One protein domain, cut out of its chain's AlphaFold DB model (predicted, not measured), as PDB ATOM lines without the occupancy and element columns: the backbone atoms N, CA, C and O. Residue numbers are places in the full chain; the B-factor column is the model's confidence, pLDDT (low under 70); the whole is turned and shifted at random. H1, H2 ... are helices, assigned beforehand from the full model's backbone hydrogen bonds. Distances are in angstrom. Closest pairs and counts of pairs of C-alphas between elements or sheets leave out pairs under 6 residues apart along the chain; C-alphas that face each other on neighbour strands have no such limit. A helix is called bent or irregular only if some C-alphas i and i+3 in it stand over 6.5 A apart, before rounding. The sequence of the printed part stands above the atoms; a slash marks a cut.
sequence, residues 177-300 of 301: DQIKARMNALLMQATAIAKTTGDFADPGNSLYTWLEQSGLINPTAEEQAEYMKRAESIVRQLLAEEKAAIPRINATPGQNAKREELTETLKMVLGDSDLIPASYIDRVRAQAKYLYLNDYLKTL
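AT A GLANCE: This is residues 177 to 300 of the 301 residues of an uncharacterized protein of Fibrisoma limi BUZ 3 (UniProt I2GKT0). Two long helices, H3 and H5, cross near their middles as an X; H1 and H2 pack on the half of H5 nearer the last printed residue, and H4 folds back on the far part of H3 as a helical hairpin. The result is a drawn-out, loose assembly of crossed helices, with H1 and H2 at one end of its length and the H3 and H4 hairpin reaching to the other. The printed part has 124 residues with five named helices, in the order H1, H2, H3, H4, H5, and no named strand; its class is all helix. It is loose, with a radius of gyration of the C-alphas of 17.5 A, and elongated, spanning 51 by 33 by 26 A.

IN THESE COORDINATES: The longest helix, H3, holds residues 221 to 245 and measures 35.5 A from first to last C-alpha; C-alpha 221 stands at (58.754, 48.707, -21.623). H5, residues 278 to 299, measures 32.0 A and ends with C-alpha 299 at (54.299, 34.869, -34.906). H4, residues 253 to 270, measures 25.6 A. H1, residues 177 to 197, measures 29.7 A and begins with C-alpha 177 at (72.399, 21.344, -23.938). H2, residues 203 to 213, measures 17.2 A and is irregular: C-alphas 204 and 207 are 8.6 A apart.

HOW THE PARTS SIT: H3 touches H5 with residues 224 to 235 alone, at a steep tilt of 64 degrees, opposite ways; the closest C-alphas, of Ala 231 and Ala 288, are 5.0 A apart. H5 is the hub, touching H1, H2 and H3. H3 and H4 form a helical hairpin at a steep tilt of 41 degrees, with the closest C-alphas, of Lys 243 and Arg 259, 6.0 A apart. H4 and H5 are close but not clearly touching; their closest C-alphas, of Thr 265 and Tyr 280, are 7.6 A apart. H2 touches residues 286 to 293 of H5 alone, the closest C-alphas being those of Tyr 208 and Leu 293 at 5.9 A. H1 touches residues 294 to 298 of H5 alone, about perpendicular at 80 degrees, with the C-alphas of Thr 191 and Leu 297 closest at 5.0 A. H1 and H2 touch, the closest C-alphas being those of Met 183 and Leu 207 at 6.9 A. H3 is apart from H1 and H2, and H4 is apart from both too. Every O i to N i+4 pair is within hydrogen-bond range in H1, H3 and H4; in H2 5 of 7 are, in H5 17 of 18.

THE WHOLE: The two C-alphas farthest apart, of Asp 177 and Ile 249, are 53.9 A apart. The printed part has no cut. The link from H1 to H2 is tight, the other three are short. The mean pLDDT of the printed part is 81.6; residues 246 to 256, of which 253 to 256 belong to H4, and residues 271 to 275 are under 70.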
ATOM      1  N   ASP A 177      72.869  21.893 -22.664       77.69
ATOM      2  CA  ASP A 177      72.399  21.344 -23.938       77.69
ATOM      3  C   ASP A 177      71.118  20.512 -23.801       77.69
ATOM      4  O   ASP A 177      70.228  20.611 -24.645       77.69
ATOM      5  N   GLN A 178      70.978  19.725 -22.729       73.69
ATOM      6  CA  GLN A 178      69.759  18.961 -22.450       73.69
ATOM      7  C   GLN A 178      68.588  19.876 -22.087       73.69
ATOM      8  O   GLN A 178      67.474  19.662 -22.570       73.69
ATOM      9  N   ILE A 179      68.836  20.921 -21.289       78.69
ATOM     10  CA  ILE A 179      67.838  21.952 -20.983       78.69
ATOM     11  C   ILE A 179      67.412  22.635 -22.282       78.69
ATOM     12  O   ILE A 179      66.223  22.688 -22.586       78.69
ATOM     13  N   LYS A 180      68.368  23.081 -23.103       82.38
ATOM     14  CA  LYS A 180      68.090  23.725 -24.390       82.38
ATOM     15  C   LYS A 180      67.296  22.818 -25.332       82.38
ATOM     16  O   LYS A 180      66.324  23.273 -25.925       82.38
ATOM     17  N   ALA A 181      67.664  21.544 -25.458       78.25
ATOM     18  CA  ALA A 181      66.941  20.584 -26.293       78.25
ATOM     19  C   ALA A 181      65.494  20.389 -25.815       78.25
ATOM     20  O   ALA A 181      64.567  20.424 -26.625       78.25
ATOM     21  N   ARG A 182      65.291  20.257 -24.497       81.00
ATOM     22  CA  ARG A 182      63.959  20.151 -23.893       81.00
ATOM     23  C   ARG A 182      63.122  21.407 -24.139       81.00
ATOM     24  O   ARG A 182      61.963  21.286 -24.524       81.00
ATOM     25  N   MET A 183      63.696  22.592 -23.942       86.25
ATOM     26  CA  MET A 183      62.978  23.855 -24.132       86.25
ATOM     27  C   MET A 183      62.674  24.130 -25.606       86.25
ATOM     28  O   MET A 183      61.586  24.598 -25.917       86.25
ATOM     29  N   ASN A 184      63.557  23.741 -26.528       83.38
ATOM     30  CA  ASN A 184      63.272  23.787 -27.963       83.38
ATOM     31  C   ASN A 184      62.114  22.856 -28.352       83.38
ATOM     32  O   ASN A 184      61.243  23.249 -29.125       83.38
ATOM     33  N   ALA A 185      62.074  21.636 -27.807       77.50
ATOM     34  CA  ALA A 185      60.957  20.721 -28.041       77.50
ATOM     35  C   ALA A 185      59.640  21.288 -27.482       77.50
ATOM     36  O   ALA A 185      58.613  21.250 -28.164       77.50
ATOM     37  N   LEU A 186      59.686  21.873 -26.280       82.50
ATOM     38  CA  LEU A 186      58.544  22.555 -25.673       82.50
ATOM     39  C   LEU A 186      58.082  23.743 -26.523       82.50
ATOM     40  O   LEU A 186      56.885  23.892 -26.736       82.50
ATOM     41  N   LEU A 187      59.009  24.540 -27.063       87.62
ATOM     42  CA  LEU A 187      58.707  25.657 -27.957       87.62
ATOM     43  C   LEU A 187      57.980  25.183 -29.219       87.62
ATOM     44  O   LEU A 187      56.947  25.740 -29.571       87.62
ATOM     45  N   MET A 188      58.470  24.127 -29.877       82.56
ATOM     46  CA  MET A 188      57.809  23.565 -31.062       82.56
ATOM     47  C   MET A 188      56.384  23.093 -30.754       82.56
ATOM     48  O   MET A 188      55.457  23.361 -31.520       82.56
ATOM     49  N   GLN A 189      56.201  22.411 -29.621       81.62
ATOM     50  CA  GLN A 189      54.887  21.958 -29.174       81.62
ATOM     51  C   GLN A 189      53.964  23.141 -28.854       81.62
ATOM     52  O   GLN A 189      52.813  23.152 -29.289       81.62
ATOM     53  N   ALA A 190      54.468  24.136 -28.126       83.81
ATOM     54  CA  ALA A 190      53.729  25.330 -27.746       83.81
ATOM     55  C   ALA A 190      53.278  26.121 -28.980       83.81
ATOM     56  O   ALA A 190      52.110  26.491 -29.066       83.81
ATOM     57  N   THR A 191      54.148  26.290 -29.981       87.88
ATOM     58  CA  THR A 191      53.803  26.920 -31.265       87.88
ATOM     59  C   THR A 191      52.694  26.158 -31.987       87.88
ATOM     60  O   THR A 191      51.736  26.766 -32.464       87.88
ATOM     61  N   ALA A 192      52.782  24.826 -32.052       81.94
ATOM     62  CA  ALA A 192      51.755  24.008 -32.695       81.94
ATOM     63  C   ALA A 192      50.394  24.127 -31.986       81.94
ATOM     64  O   ALA A 192      49.364  24.267 -32.650       81.94
ATOM     65  N   ILE A 193      50.391  24.114 -30.650       80.56
ATOM     66  CA  ILE A 193      49.184  24.293 -29.832       80.56
ATOM     67  C   ILE A 193      48.618  25.700 -30.040       80.56
ATOM     68  O   ILE A 193      47.486  25.831 -30.492       80.56
ATOM     69  N   ALA A 194      49.410  26.752 -29.831       87.31
ATOM     70  CA  ALA A 194      48.956  28.135 -29.962       87.31
ATOM     71  C   ALA A 194      48.378  28.447 -31.355       87.31
ATOM     72  O   ALA A 194      47.412  29.198 -31.466       87.31
ATOM     73  N   LYS A 195      48.909  27.834 -32.424       85.50
ATOM     74  CA  LYS A 195      48.360  27.961 -33.787       85.50
ATOM     75  C   LYS A 195      47.046  27.205 -34.002       85.50
ATOM     76  O   LYS A 195      46.258  27.611 -34.850       85.50
ATOM     77  N   THR A 196      46.813  26.106 -33.285       85.69
ATOM     78  CA  THR A 196      45.614  25.265 -33.457       85.69
ATOM     79  C   THR A 196      44.478  25.647 -32.516       85.69
ATOM     80  O   THR A 196      43.337  25.752 -32.958       85.69
ATOM     81  N   THR A 197      44.767  25.862 -31.235       80.12
ATOM     82  CA  THR A 197      43.777  26.196 -30.197       80.12
ATOM     83  C   THR A 197      43.665  27.696 -29.951       80.12
ATOM     84  O   THR A 197      42.707  28.142 -29.326       80.12
ATOM     85  N   GLY A 198      44.634  28.481 -30.428       76.19
ATOM     86  CA  GLY A 198      44.758  29.902 -30.114       76.19
ATOM     87  C   GLY A 198      45.460  30.178 -28.784       76.19
ATOM     88  O   GLY A 198      45.706  31.351 -28.492       76.19
ATOM     89  N   ASP A 199      45.772  29.137 -28.000       83.75
ATOM     90  CA  ASP A 199      46.237  29.301 -26.625       83.75
ATOM     91  C   ASP A 199      47.024  28.094 -26.081       83.75
ATOM     92  O   ASP A 199      46.587  26.945 -26.190       83.75
ATOM     93  N   PHE A 200      48.176  28.365 -25.470       81.81
ATOM     94  CA  PHE A 200      49.079  27.418 -24.828       81.81
ATOM     95  C   PHE A 200      49.226  27.755 -23.341       81.81
ATOM     96  O   PHE A 200      49.707  28.826 -22.970       81.81
ATOM     97  N   ALA A 201      48.871  26.786 -22.496       80.19
ATOM     98  CA  ALA A 201      49.122  26.829 -21.062       80.19
ATOM     99  C   ALA A 201      50.622  26.669 -20.763       80.19
ATOM    100  O   ALA A 201      51.176  25.600 -21.013       80.19
ATOM    101  N   ASP A 202      51.250  27.687 -20.160       77.38
ATOM    102  CA  ASP A 202      52.623  27.634 -19.622       77.38
ATOM    103  C   ASP A 202      52.607  27.729 -18.083       77.38
ATOM    104  O   ASP A 202      52.813  28.809 -17.519       77.38
ATOM    105  N   PRO A 203      52.325  26.620 -17.371       70.19
ATOM    106  CA  PRO A 203      52.336  26.609 -15.915       70.19
ATOM    107  C   PRO A 203      53.677  27.113 -15.372       70.19
ATOM    108  O   PRO A 203      54.738  26.590 -15.710       70.19
ATOM    109  N   GLY A 204      53.630  28.140 -14.524       71.38
ATOM    110  CA  GLY A 204      54.829  28.742 -13.935       71.38
ATOM    111  C   GLY A 204      55.655  29.624 -14.882       71.38
ATOM    112  O   GLY A 204      56.749  30.029 -14.496       71.38
ATOM    113  N   ASN A 205      55.161  29.963 -16.081       82.00
ATOM    114  CA  ASN A 205      55.855  30.816 -17.063       82.00
ATOM    115  C   ASN A 205      57.258  30.303 -17.438       82.00
ATOM    116  O   ASN A 205      58.202  31.083 -17.617       82.00
ATOM    117  N   SER A 206      57.414  28.980 -17.485       84.25
ATOM    118  CA  SER A 206      58.700  28.313 -17.665       84.25
ATOM    119  C   SER A 206      59.295  28.572 -19.050       84.25
ATOM    120  O   SER A 206      60.481  28.893 -19.170       84.25
ATOM    121  N   LEU A 207      58.465  28.498 -20.096       86.88
ATOM    122  CA  LEU A 207      58.882  28.737 -21.471       86.88
ATOM    123  C   LEU A 207      59.124  30.226 -21.706       86.88
ATOM    124  O   LEU A 207      60.159  30.579 -22.271       86.88
ATOM    125  N   TYR A 208      58.228  31.096 -21.220       90.56
ATOM    126  CA  TYR A 208      58.429  32.548 -21.288       90.56
ATOM    127  C   TYR A 208      59.780  32.946 -20.672       90.56
ATOM    128  O   TYR A 208      60.591  33.612 -21.313       90.56
ATOM    129  N   THR A 209      60.050  32.497 -19.441       89.25
ATOM    130  CA  THR A 209      61.260  32.887 -18.698       89.25
ATOM    131  C   THR A 209      62.525  32.424 -19.413       89.25
ATOM    132  O   THR A 209      63.495  33.170 -19.508       89.25
ATOM    133  N   TRP A 210      62.514  31.211 -19.967       90.69
ATOM    134  CA  TRP A 210      63.653  30.704 -20.725       90.69
ATOM    135  C   TRP A 210      63.883  31.457 -22.039       90.69
ATOM    136  O   TRP A 210      65.035  31.723 -22.388       90.69
ATOM    137  N   LEU A 211      62.818  31.828 -22.758       92.69
ATOM    138  CA  LEU A 211      62.922  32.632 -23.979       92.69
ATOM    139  C   LEU A 211      63.502  34.023 -23.684       92.69
ATOM    140  O   LEU A 211      64.346  34.496 -24.441       92.69
ATOM    141  N   GLU A 212      63.078  34.647 -22.583       92.06
ATOM    142  CA  GLU A 212      63.568  35.956 -22.129       92.06
ATOM    143  C   GLU A 212      65.049  35.876 -21.735       92.06
ATOM    144  O   GLU A 212      65.877  36.623 -22.249       92.06
ATOM    145  N   GLN A 213      65.421  34.892 -20.910       90.38
ATOM    146  CA  GLN A 213      66.815  34.653 -20.511       90.38
ATOM    147  C   GLN A 213      67.727  34.309 -21.695       90.38
ATOM    148  O   GLN A 213      68.909  34.654 -21.690       90.38
ATOM    149  N   SER A 214      67.185  33.643 -22.716       87.62
ATOM    150  CA  SER A 214      67.906  33.322 -23.951       87.62
ATOM    151  C   SER A 214      67.952  34.494 -24.942       87.62
ATOM    152  O   SER A 214      68.562  34.361 -26.002       87.62
ATOM    153  N   GLY A 215      67.297  35.621 -24.636       89.81
ATOM    154  CA  GLY A 215      67.209  36.802 -25.497       89.81
ATOM    155  C   GLY A 215      66.373  36.606 -26.768       89.81
ATOM    156  O   GLY A 215      66.468  37.417 -27.687       89.81
ATOM    157  N   LEU A 216      65.579  35.533 -26.840       90.00
ATOM    158  CA  LEU A 216      64.706  35.221 -27.979       90.00
ATOM    159  C   LEU A 216      63.418  36.047 -27.962       90.00
ATOM    160  O   LEU A 216      62.845  36.318 -29.017       90.00
ATOM    161  N   ILE A 217      62.994  36.466 -26.771       91.75
ATOM    162  CA  ILE A 217      62.009  37.525 -26.574       91.75
ATOM    163  C   ILE A 217      62.657  38.631 -25.749       91.75
ATOM    164  O   ILE A 217      63.412  38.355 -24.822       91.75
ATOM    165  N   ASN A 218      62.369  39.878 -26.099       91.00
ATOM    166  CA  ASN A 218      62.817  41.053 -25.361       91.00
ATOM    167  C   ASN A 218      61.714  42.113 -25.439       91.00
ATOM    168  O   ASN A 218      61.824  43.040 -26.243       91.00
ATOM    169  N   PRO A 219      60.625  41.948 -24.664       88.56
ATOM    170  CA  PRO A 219      59.532  42.902 -24.678       88.56
ATOM    171  C   PRO A 219      60.018  44.267 -24.205       88.56
ATOM    172  O   PRO A 219      60.632  44.398 -23.142       88.56
ATOM    173  N   THR A 220      59.719  45.288 -24.993       91.38
ATOM    174  CA  THR A 220      59.961  46.686 -24.645       91.38
ATOM    175  C   THR A 220      59.127  47.098 -23.431       91.38
ATOM    176  O   THR A 220      58.112  46.481 -23.110       91.38
ATOM    177  N   ALA A 221      59.522  48.177 -22.753       90.62
ATOM    178  CA  ALA A 221      58.754  48.707 -21.623       90.62
ATOM    179  C   ALA A 221      57.304  49.061 -22.014       90.62
ATOM    180  O   ALA A 221      56.389  48.904 -21.207       90.62
ATOM    181  N   GLU A 222      57.097  49.504 -23.256       93.06
ATOM    182  CA  GLU A 222      55.775  49.813 -23.804       93.06
ATOM    183  C   GLU A 222      54.931  48.546 -23.982       93.06
ATOM    184  O   GLU A 222      53.805  48.495 -23.487       93.06
ATOM    185  N   GLU A 223      55.491  47.494 -24.588       91.19
ATOM    186  CA  GLU A 223      54.811  46.198 -24.720       91.19
ATOM    187  C   GLU A 223      54.486  45.609 -23.344       91.19
ATOM    188  O   GLU A 223      53.357  45.191 -23.095       91.19
ATOM    189  N   GLN A 224      55.436  45.630 -22.407       89.12
ATOM    190  CA  GLN A 224      55.200  45.151 -21.043       89.12
ATOM    191  C   GLN A 224      54.031  45.892 -20.383       89.12
ATOM    192  O   GLN A 224      53.158  45.254 -19.792       89.12
ATOM    193  N   ALA A 225      53.977  47.222 -20.503       91.06
ATOM    194  CA  ALA A 225      52.882  48.020 -19.961       91.06
ATOM    195  C   ALA A 225      51.533  47.678 -20.620       91.06
ATOM    196  O   ALA A 225      50.514  47.580 -19.930       91.06
ATOM    197  N   GLU A 226      51.517  47.448 -21.934       94.50
ATOM    198  CA  GLU A 226      50.316  47.046 -22.666       94.50
ATOM    199  C   GLU A 226      49.787  45.682 -22.195       94.50
ATOM    200  O   GLU A 226      48.608  45.556 -21.842       94.50
ATOM    201  N   TYR A 227      50.652  44.667 -22.130       93.38
ATOM    202  CA  TYR A 227      50.262  43.331 -21.678       93.38
ATOM    203  C   TYR A 227      49.857  43.316 -20.208       93.38
ATOM    204  O   TYR A 227      48.891  42.639 -19.862       93.38
ATOM    205  N   MET A 228      50.518  44.104 -19.354       92.06
ATOM    206  CA  MET A 228      50.114  44.282 -17.957       92.06
ATOM    207  C   MET A 228      48.707  44.873 -17.848       92.06
ATOM    208  O   MET A 228      47.887  44.357 -17.092       92.06
ATOM    209  N   LYS A 229      48.382  45.892 -18.652       93.25
ATOM    210  CA  LYS A 229      47.042  46.493 -18.673       93.25
ATOM    211  C   LYS A 229      45.970  45.508 -19.155       93.25
ATOM    212  O   LYS A 229      44.885  45.441 -18.578       93.25
ATOM    213  N   ARG A 230      46.262  44.725 -20.201       92.62
ATOM    214  CA  ARG A 230      45.362  43.661 -20.694       92.62
ATOM    215  C   ARG A 230      45.156  42.580 -19.630       92.62
ATOM    216  O   ARG A 230      44.018  42.201 -19.354       92.62
ATOM    217  N   ALA A 231      46.244  42.119 -19.019       91.19
ATOM    218  CA  ALA A 231      46.237  41.107 -17.971       91.19
ATOM    219  C   ALA A 231      45.453  41.552 -16.738       91.19
ATOM    220  O   ALA A 231      44.690  40.763 -16.192       91.19
ATOM    221  N   GLU A 232      45.583  42.816 -16.338       89.75
ATOM    222  CA  GLU A 232      44.862  43.364 -15.195       89.75
ATOM    223  C   GLU A 232      43.343  43.243 -15.373       89.75
ATOM    224  O   GLU A 232      42.644  42.759 -14.483       89.75
ATOM    225  N   SER A 233      42.840  43.615 -16.552       89.19
ATOM    226  CA  SER A 233      41.419  43.487 -16.889       89.19
ATOM    227  C   SER A 233      40.936  42.034 -16.789       89.19
ATOM    228  O   SER A 233      39.906  41.754 -16.174       89.19
ATOM    229  N   ILE A 234      41.718  41.094 -17.333       87.44
ATOM    230  CA  ILE A 234      41.390  39.662 -17.322       87.44
ATOM    231  C   ILE A 234      41.407  39.102 -15.898       87.44
ATOM    232  O   ILE A 234      40.460  38.431 -15.497       87.44
ATOM    233  N   VAL A 235      42.439  39.397 -15.103       85.81
ATOM    234  CA  VAL A 235      42.544  38.901 -13.721       85.81
ATOM    235  C   VAL A 235      41.397  39.432 -12.862       85.81
ATOM    236  O   VAL A 235      40.823  38.673 -12.084       85.81
ATOM    237  N   ARG A 236      40.996  40.700 -13.030       85.56
ATOM    238  CA  ARG A 236      39.810  41.252 -12.349       85.56
ATOM    239  C   ARG A 236      38.541  40.473 -12.699       85.56
ATOM    240  O   ARG A 236      37.750  40.178 -11.801       85.56
ATOM    241  N   GLN A 237      38.355  40.128 -13.973       84.81
ATOM    242  CA  GLN A 237      37.214  39.328 -14.419       84.81
ATOM    243  C   GLN A 237      37.251  37.912 -13.824       84.81
ATOM    244  O   GLN A 237      36.263  37.485 -13.228       84.81
ATOM    245  N   LEU A 238      38.393  37.224 -13.905       83.81
ATOM    246  CA  LEU A 238      38.566  35.873 -13.360       83.81
ATOM    247  C   LEU A 238      38.292  35.828 -11.853       83.81
ATOM    248  O   LEU A 238      37.564  34.959 -11.389       83.81
ATOM    249  N   LEU A 239      38.785  36.802 -11.084       82.50
ATOM    250  CA  LEU A 239      38.512  36.888  -9.644       82.50
ATOM    251  C   LEU A 239      37.019  37.089  -9.339       82.50
ATOM    252  O   LEU A 239      36.499  36.543  -8.362       82.50
ATOM    253  N   ALA A 240      36.311  37.869 -10.161       83.38
ATOM    254  CA  ALA A 240      34.871  38.060 -10.015       83.38
ATOM    255  C   ALA A 240      34.089  36.770 -10.325       83.38
ATOM    256  O   ALA A 240      33.143  36.441  -9.603       83.38
ATOM    257  N   GLU A 241      34.507  36.026 -11.350       82.19
ATOM    258  CA  GLU A 241      33.945  34.723 -11.719       82.19
ATOM    259  C   GLU A 241      34.231  33.656 -10.651       82.19
ATOM    260  O   GLU A 241      33.303  32.980 -10.207       82.19
ATOM    261  N   GLU A 242      35.469  33.567 -10.150       81.25
ATOM    262  CA  GLU A 242      35.865  32.680  -9.045       81.25
ATOM    263  C   GLU A 242      35.002  32.925  -7.805       81.25
ATOM    264  O   GLU A 242      34.471  31.989  -7.205       81.25
ATOM    265  N   LYS A 243      34.791  34.195  -7.446       80.06
ATOM    266  CA  LYS A 243      33.915  34.567  -6.334       80.06
ATOM    267  C   LYS A 243      32.461  34.142  -6.569       80.06
ATOM    268  O   LYS A 243      31.781  33.764  -5.613       80.06
ATOM    269  N   ALA A 244      31.966  34.245  -7.802       78.81
ATOM    270  CA  ALA A 244      30.597  33.875  -8.153       78.81
ATOM    271  C   ALA A 244      30.382  32.352  -8.197       78.81
ATOM    272  O   ALA A 244      29.279  31.890  -7.901       78.81
ATOM    273  N   ALA A 245      31.421  31.584  -8.532       76.94
ATOM    274  CA  ALA A 245      31.371  30.131  -8.673       76.94
ATOM    275  C   ALA A 245      31.310  29.371  -7.334       76.94
ATOM    276  O   ALA A 245      30.915  28.205  -7.318       76.94
ATOM    277  N   ILE A 246      31.659  30.005  -6.207       69.56
ATOM    278  CA  ILE A 246      31.592  29.375  -4.879       69.56
ATOM    279  C   ILE A 246      30.115  29.248  -4.441       69.56
ATOM    280  O   ILE A 246      29.450  30.272  -4.231       69.56
ATOM    281  N   PRO A 247      29.572  28.022  -4.262       65.62
ATOM    282  CA  PRO A 247      28.173  27.817  -3.888       65.62
ATOM    283  C   PRO A 247      27.826  28.511  -2.566       65.62
ATOM    284  O   PRO A 247      28.534  28.383  -1.572       65.62
ATOM    285  N   ARG A 248      26.699  29.235  -2.524       61.00
ATOM    286  CA  ARG A 248      26.263  29.963  -1.313       61.00
ATOM    287  C   ARG A 248      25.705  29.062  -0.214       61.00
ATOM    288  O   ARG A 248      25.649  29.477   0.938       61.00
ATOM    289  N   ILE A 249      25.248  27.868  -0.576       52.41
ATOM    290  CA  ILE A 249      24.552  26.939   0.311       52.41
ATOM    291  C   ILE A 249      25.440  25.697   0.415       52.41
ATOM    292  O   ILE A 249      25.740  25.088  -0.607       52.41
ATOM    293  N   ASN A 250      25.858  25.352   1.637       55.38
ATOM    294  CA  ASN A 250      26.778  24.251   1.978       55.38
ATOM    295  C   ASN A 250      28.281  24.492   1.714       55.38
ATOM    296  O   ASN A 250      29.023  23.526   1.553       55.38
ATOM    297  N   ALA A 251      28.745  25.746   1.707       61.28
ATOM    298  CA  ALA A 251      30.179  26.036   1.638       61.28
ATOM    299  C   ALA A 251      30.911  25.531   2.894       61.28
ATOM    300  O   ALA A 251      30.494  25.826   4.021       61.28
ATOM    301  N   THR A 252      32.007  24.794   2.712       64.81
ATOM    302  CA  THR A 252      32.887  24.389   3.818       64.81
ATOM    303  C   THR A 252      33.566  25.620   4.446       64.81
ATOM    304  O   THR A 252      33.650  26.673   3.803       64.81
ATOM    305  N   PRO A 253      34.082  25.539   5.688       67.38
ATOM    306  CA  PRO A 253      34.822  26.646   6.302       67.38
ATOM    307  C   PRO A 253      35.952  27.200   5.415       67.38
ATOM    308  O   PRO A 253      36.053  28.416   5.257       67.38
ATOM    309  N   GLY A 254      36.719  26.333   4.741       67.19
ATOM    310  CA  GLY A 254      37.768  26.748   3.798       67.19
ATOM    311  C   GLY A 254      37.238  27.501   2.569       67.19
ATOM    312  O   GLY A 254      37.847  28.469   2.117       67.19
ATOM    313  N   GLN A 255      36.055  27.137   2.065       68.88
ATOM    314  CA  GLN A 255      35.411  27.846   0.952       68.88
ATOM    315  C   GLN A 255      34.888  29.230   1.363       68.88
ATOM    316  O   GLN A 255      34.923  30.163   0.559       68.88
ATOM    317  N   ASN A 256      34.436  29.390   2.611       68.44
ATOM    318  CA  ASN A 256      34.055  30.701   3.141       68.44
ATOM    319  C   ASN A 256      35.272  31.617   3.325       68.44
ATOM    320  O   ASN A 256      35.202  32.768   2.897       68.44
ATOM    321  N   ALA A 257      36.385  31.099   3.857       71.38
ATOM    322  CA  ALA A 257      37.636  31.850   3.996       71.38
ATOM    323  C   ALA A 257      38.165  32.327   2.632       71.38
ATOM    324  O   ALA A 257      38.388  33.519   2.435       71.38
ATOM    325  N   LYS A 258      38.227  31.427   1.640       73.06
ATOM    326  CA  LYS A 258      38.610  31.771   0.261       73.06
ATOM    327  C   LYS A 258      37.700  32.849  -0.341       73.06
ATOM    328  O   LYS A 258      38.156  33.748  -1.041       73.06
ATOM    329  N   ARG A 259      36.392  32.793  -0.070       74.31
ATOM    330  CA  ARG A 259      35.432  33.802  -0.548       74.31
ATOM    331  C   ARG A 259      35.650  35.169   0.106       74.31
ATOM    332  O   ARG A 259      35.465  36.193  -0.560       74.31
ATOM    333  N   GLU A 260      35.960  35.195   1.396       76.50
ATOM    334  CA  GLU A 260      36.264  36.423   2.135       76.50
ATOM    335  C   GLU A 260      37.552  37.057   1.616       76.50
ATOM    336  O   GLU A 260      37.514  38.222   1.223       76.50
ATOM    337  N   GLU A 261      38.612  36.266   1.446       79.06
ATOM    338  CA  GLU A 261      39.884  36.691   0.851       79.06
ATOM    339  C   GLU A 261      39.697  37.268  -0.566       79.06
ATOM    340  O   GLU A 261      40.146  38.378  -0.864       79.06
ATOM    341  N   LEU A 262      38.959  36.570  -1.440       80.31
ATOM    342  CA  LEU A 262      38.641  37.058  -2.790       80.31
ATOM    343  C   LEU A 262      37.813  38.348  -2.752       80.31
ATOM    344  O   LEU A 262      37.975  39.235  -3.591       80.31
ATOM    345  N   THR A 263      36.904  38.471  -1.783       77.88
ATOM    346  CA  THR A 263      36.071  39.667  -1.625       77.88
ATOM    347  C   THR A 263      36.881  40.862  -1.151       77.88
ATOM    348  O   THR A 263      36.659  41.964  -1.649       77.88
ATOM    349  N   GLU A 264      37.787  40.659  -0.203       78.94
ATOM    350  CA  GLU A 264      38.697  41.686   0.291       78.94
ATOM    351  C   GLU A 264      39.666  42.131  -0.805       78.94
ATOM    352  O   GLU A 264      39.754  43.324  -1.087       78.94
ATOM    353  N   THR A 265      40.259  41.177  -1.526       77.38
ATOM    354  CA  THR A 265      41.126  41.448  -2.679       77.38
ATOM    355  C   THR A 265      40.398  42.281  -3.735       77.38
ATOM    356  O   THR A 265      40.899  43.322  -4.152       77.38
ATOM    357  N   LEU A 266      39.179  41.893  -4.132       79.44
ATOM    358  CA  LEU A 266      38.386  42.663  -5.098       79.44
ATOM    359  C   LEU A 266      38.030  44.062  -4.583       79.44
ATOM    360  O   LEU A 266      38.016  45.000  -5.373       79.44
ATOM    361  N   LYS A 267      37.752  44.227  -3.283       79.19
ATOM    362  CA  LYS A 267      37.500  45.551  -2.691       79.19
ATOM    363  C   LYS A 267      38.744  46.432  -2.722       79.19
ATOM    364  O   LYS A 267      38.616  47.595  -3.075       79.19
ATOM    365  N   MET A 268      39.916  45.902  -2.385       78.75
ATOM    366  CA  MET A 268      41.179  46.650  -2.445       78.75
ATOM    367  C   MET A 268      41.514  47.053  -3.886       78.75
ATOM    368  O   MET A 268      41.879  48.192  -4.150       78.75
ATOM    369  N   VAL A 269      41.296  46.138  -4.830       77.44
ATOM    370  CA  VAL A 269      41.601  46.318  -6.255       77.44
ATOM    371  C   VAL A 269      40.602  47.246  -6.970       77.44
ATOM    372  O   VAL A 269      40.989  47.965  -7.891       77.44
ATOM    373  N   LEU A 270      39.316  47.240  -6.597       72.12
ATOM    374  CA  LEU A 270      38.261  48.073  -7.212       72.12
ATOM    375  C   LEU A 270      37.945  49.359  -6.435       72.12
ATOM    376  O   LEU A 270      37.295  50.241  -6.983       72.12
ATOM    377  N   GLY A 271      38.323  49.438  -5.161       63.31
ATOM    378  CA  GLY A 271      37.920  50.503  -4.244       63.31
ATOM    379  C   GLY A 271      38.904  51.663  -4.129       63.31
ATOM    380  O   GLY A 271      38.873  52.328  -3.099       63.31
ATOM    381  N   ASP A 272      39.776  51.870  -5.124       56.53
ATOM    382  CA  ASP A 272      40.837  52.893  -5.111       56.53
ATOM    383  C   ASP A 272      41.656  52.888  -3.805       56.53
ATOM    384  O   ASP A 272      41.989  53.930  -3.241       56.53
ATOM    385  N   SER A 273      41.957  51.695  -3.280       63.81
ATOM    386  CA  SER A 273      42.870  51.566  -2.150       63.81
ATOM    387  C   SER A 273      44.310  51.685  -2.643       63.81
ATOM    388  O   SER A 273      44.701  50.989  -3.577       63.81
ATOM    389  N   ASP A 274      45.126  52.483  -1.953       62.22
ATOM    390  CA  ASP A 274      46.578  52.546  -2.192       62.22
ATOM    391  C   ASP A 274      47.289  51.207  -1.888       62.22
ATOM    392  O   ASP A 274      48.459  51.015  -2.227       62.22
ATOM    393  N   LEU A 275      46.595  50.265  -1.238       68.62
ATOM    394  CA  LEU A 275      47.115  48.968  -0.820       68.62
ATOM    395  C   LEU A 275      46.589  47.862  -1.740       68.62
ATOM    396  O   LEU A 275      45.576  47.221  -1.464       68.62
ATOM    397  N   ILE A 276      47.311  47.618  -2.831       73.31
ATOM    398  CA  ILE A 276      47.066  46.476  -3.716       73.31
ATOM    399  C   ILE A 276      47.857  45.262  -3.193       73.31
ATOM    400  O   ILE A 276      49.079  45.360  -3.049       73.31
ATOM    401  N   PRO A 277      47.215  44.104  -2.935       74.56
ATOM    402  CA  PRO A 277      47.915  42.908  -2.472       74.56
ATOM    403  C   PRO A 277      49.013  42.454  -3.445       74.56
ATOM    404  O   PRO A 277      48.793  42.387  -4.657       74.56
ATOM    405  N   ALA A 278      50.180  42.065  -2.923       73.38
ATOM    406  CA  ALA A 278      51.288  41.560  -3.743       73.38
ATOM    407  C   ALA A 278      50.880  40.334  -4.582       73.38
ATOM    408  O   ALA A 278      51.203  40.255  -5.766       73.38
ATOM    409  N   SER A 279      50.070  39.441  -4.005       74.31
ATOM    410  CA  SER A 279      49.519  38.262  -4.684       74.31
ATOM    411  C   SER A 279      48.679  38.613  -5.917       74.31
ATOM    412  O   SER A 279      48.714  37.890  -6.911       74.31
ATOM    413  N   TYR A 280      47.951  39.735  -5.895       79.12
ATOM    414  CA  TYR A 280      47.214  40.222  -7.061       79.12
ATOM    415  C   TYR A 280      48.171  40.698  -8.157       79.12
ATOM    416  O   TYR A 280      48.024  40.306  -9.313       79.12
ATOM    417  N   ILE A 281      49.178  41.496  -7.795       82.00
ATOM    418  CA  ILE A 281      50.174  42.005  -8.747       82.00
ATOM    419  C   ILE A 281      50.913  40.843  -9.420       82.00
ATOM    420  O   ILE A 281      51.120  40.865 -10.634       82.00
ATOM    421  N   ASP A 282      51.266  39.802  -8.667       80.88
ATOM    422  CA  ASP A 282      51.953  38.631  -9.209       80.88
ATOM    423  C   ASP A 282      51.062  37.808 -10.147       80.88
ATOM    424  O   ASP A 282      51.531  37.383 -11.205       80.88
ATOM    425  N   ARG A 283      49.762  37.673  -9.845       81.44
ATOM    426  CA  ARG A 283      48.783  37.089 -10.782       81.44
ATOM    427  C   ARG A 283      48.689  37.895 -12.077       81.44
ATOM    428  O   ARG A 283      48.706  37.308 -13.157       81.44
ATOM    429  N   VAL A 284      48.644  39.228 -11.993       84.44
ATOM    430  CA  VAL A 284      48.629  40.107 -13.177       84.44
ATOM    431  C   VAL A 284      49.907  39.941 -13.996       84.44
ATOM    432  O   VAL A 284      49.830  39.777 -15.210       84.44
ATOM    433  N   ARG A 285      51.082  39.907 -13.359       86.19
ATOM    434  CA  ARG A 285      52.361  39.673 -14.051       86.19
ATOM    435  C   ARG A 285      52.407  38.312 -14.732       86.19
ATOM    436  O   ARG A 285      52.841  38.225 -15.877       86.19
ATOM    437  N   ALA A 286      51.968  37.257 -14.048       84.69
ATOM    438  CA  ALA A 286      51.916  35.919 -14.625       84.69
ATOM    439  C   ALA A 286      50.986  35.883 -15.845       84.69
ATOM    440  O   ALA A 286      51.375  35.381 -16.898       84.69
ATOM    441  N   GLN A 287      49.811  36.504 -15.744       88.81
ATOM    442  CA  GLN A 287      48.873  36.603 -16.856       88.81
ATOM    443  C   GLN A 287      49.418  37.468 -18.007       88.81
ATOM    444  O   GLN A 287      49.186  37.160 -19.172       88.81
ATOM    445  N   ALA A 288      50.178  38.527 -17.726       90.25
ATOM    446  CA  ALA A 288      50.810  39.342 -18.764       90.25
ATOM    447  C   ALA A 288      51.852  38.540 -19.556       90.25
ATOM    448  O   ALA A 288      51.839  38.563 -20.787       90.25
ATOM    449  N   LYS A 289      52.698  37.773 -18.857       91.31
ATOM    450  CA  LYS A 289      53.675  36.861 -19.475       91.31
ATOM    451  C   LYS A 289      52.994  35.802 -20.333       91.31
ATOM    452  O   LYS A 289      53.426  35.553 -21.455       91.31
ATOM    453  N   TYR A 290      51.900  35.238 -19.833       90.12
ATOM    454  CA  TYR A 290      51.074  34.285 -20.562       90.12
ATOM    455  C   TYR A 290      50.546  34.843 -21.888       90.12
ATOM    456  O   TYR A 290      50.687  34.210 -22.935       90.12
ATOM    457  N   LEU A 291      49.947  36.037 -21.849       92.12
ATOM    458  CA  LEU A 291      49.407  36.694 -23.038       92.12
ATOM    459  C   LEU A 291      50.513  36.998 -24.050       92.12
ATOM    460  O   LEU A 291      50.360  36.687 -25.229       92.12
ATOM    461  N   TYR A 292      51.632  37.555 -23.578       94.62
ATOM    462  CA  TYR A 292      52.773  37.865 -24.431       94.62
ATOM    463  C   TYR A 292      53.315  36.608 -25.111       94.62
ATOM    464  O   TYR A 292      53.514  36.598 -26.324       94.62
ATOM    465  N   LEU A 293      53.533  35.535 -24.342       93.19
ATOM    466  CA  LEU A 293      54.027  34.269 -24.875       93.19
ATOM    467  C   LEU A 293      53.105  33.756 -25.981       93.19
ATOM    468  O   LEU A 293      53.581  33.402 -27.052       93.19
ATOM    469  N   ASN A 294      51.796  33.744 -25.748       92.25
ATOM    470  CA  ASN A 294      50.833  33.238 -26.720       92.25
ATOM    471  C   ASN A 294      50.757  34.077 -27.996       92.25
ATOM    472  O   ASN A 294      50.647  33.514 -29.088       92.25
ATOM    473  N   ASP A 295      50.853  35.399 -27.882       93.19
ATOM    474  CA  ASP A 295      50.918  36.278 -29.049       93.19
ATOM    475  C   ASP A 295      52.248  36.065 -29.804       93.19
ATOM    476  O   ASP A 295      52.229  35.878 -31.021       93.19
ATOM    477  N   TYR A 296      53.381  35.934 -29.102       92.94
ATOM    478  CA  TYR A 296      54.681  35.602 -29.698       92.94
ATOM    479  C   TYR A 296      54.686  34.246 -30.421       92.94
ATOM    480  O   TYR A 296      55.114  34.171 -31.573       92.94
ATOM    481  N   LEU A 297      54.172  33.179 -29.802       91.62
ATOM    482  CA  LEU A 297      54.136  31.831 -30.389       91.62
ATOM    483  C   LEU A 297      53.382  31.800 -31.726       91.62
ATOM    484  O   LEU A 297      53.759  31.060 -32.633       91.62
ATOM    485  N   LYS A 298      52.347  32.634 -31.882       90.31
ATOM    486  CA  LYS A 298      51.590  32.764 -33.139       90.31
ATOM    487  C   LYS A 298      52.397  33.427 -34.256       90.31
ATOM    488  O   LYS A 298      52.091  33.196 -35.423       90.31
ATOM    489  N   THR A 299      53.413  34.223 -33.920       89.75
ATOM    490  CA  THR A 299      54.299  34.869 -34.906       89.75
ATOM    491  C   THR A 299      55.387  33.948 -35.449       89.75
ATOM    492  O   THR A 299      55.961  34.235 -36.501       89.75
ATOM    493  N   LEU A 300      55.681  32.846 -34.755       88.12
ATOM    494  CA  LEU A 300      56.725  31.915 -35.166       88.12
ATOM    495  C   LEU A 300      56.302  31.134 -36.425       88.12
ATOM    496  O   LEU A 300      55.111  30.850 -36.583       88.12
TER     497      LEU A 300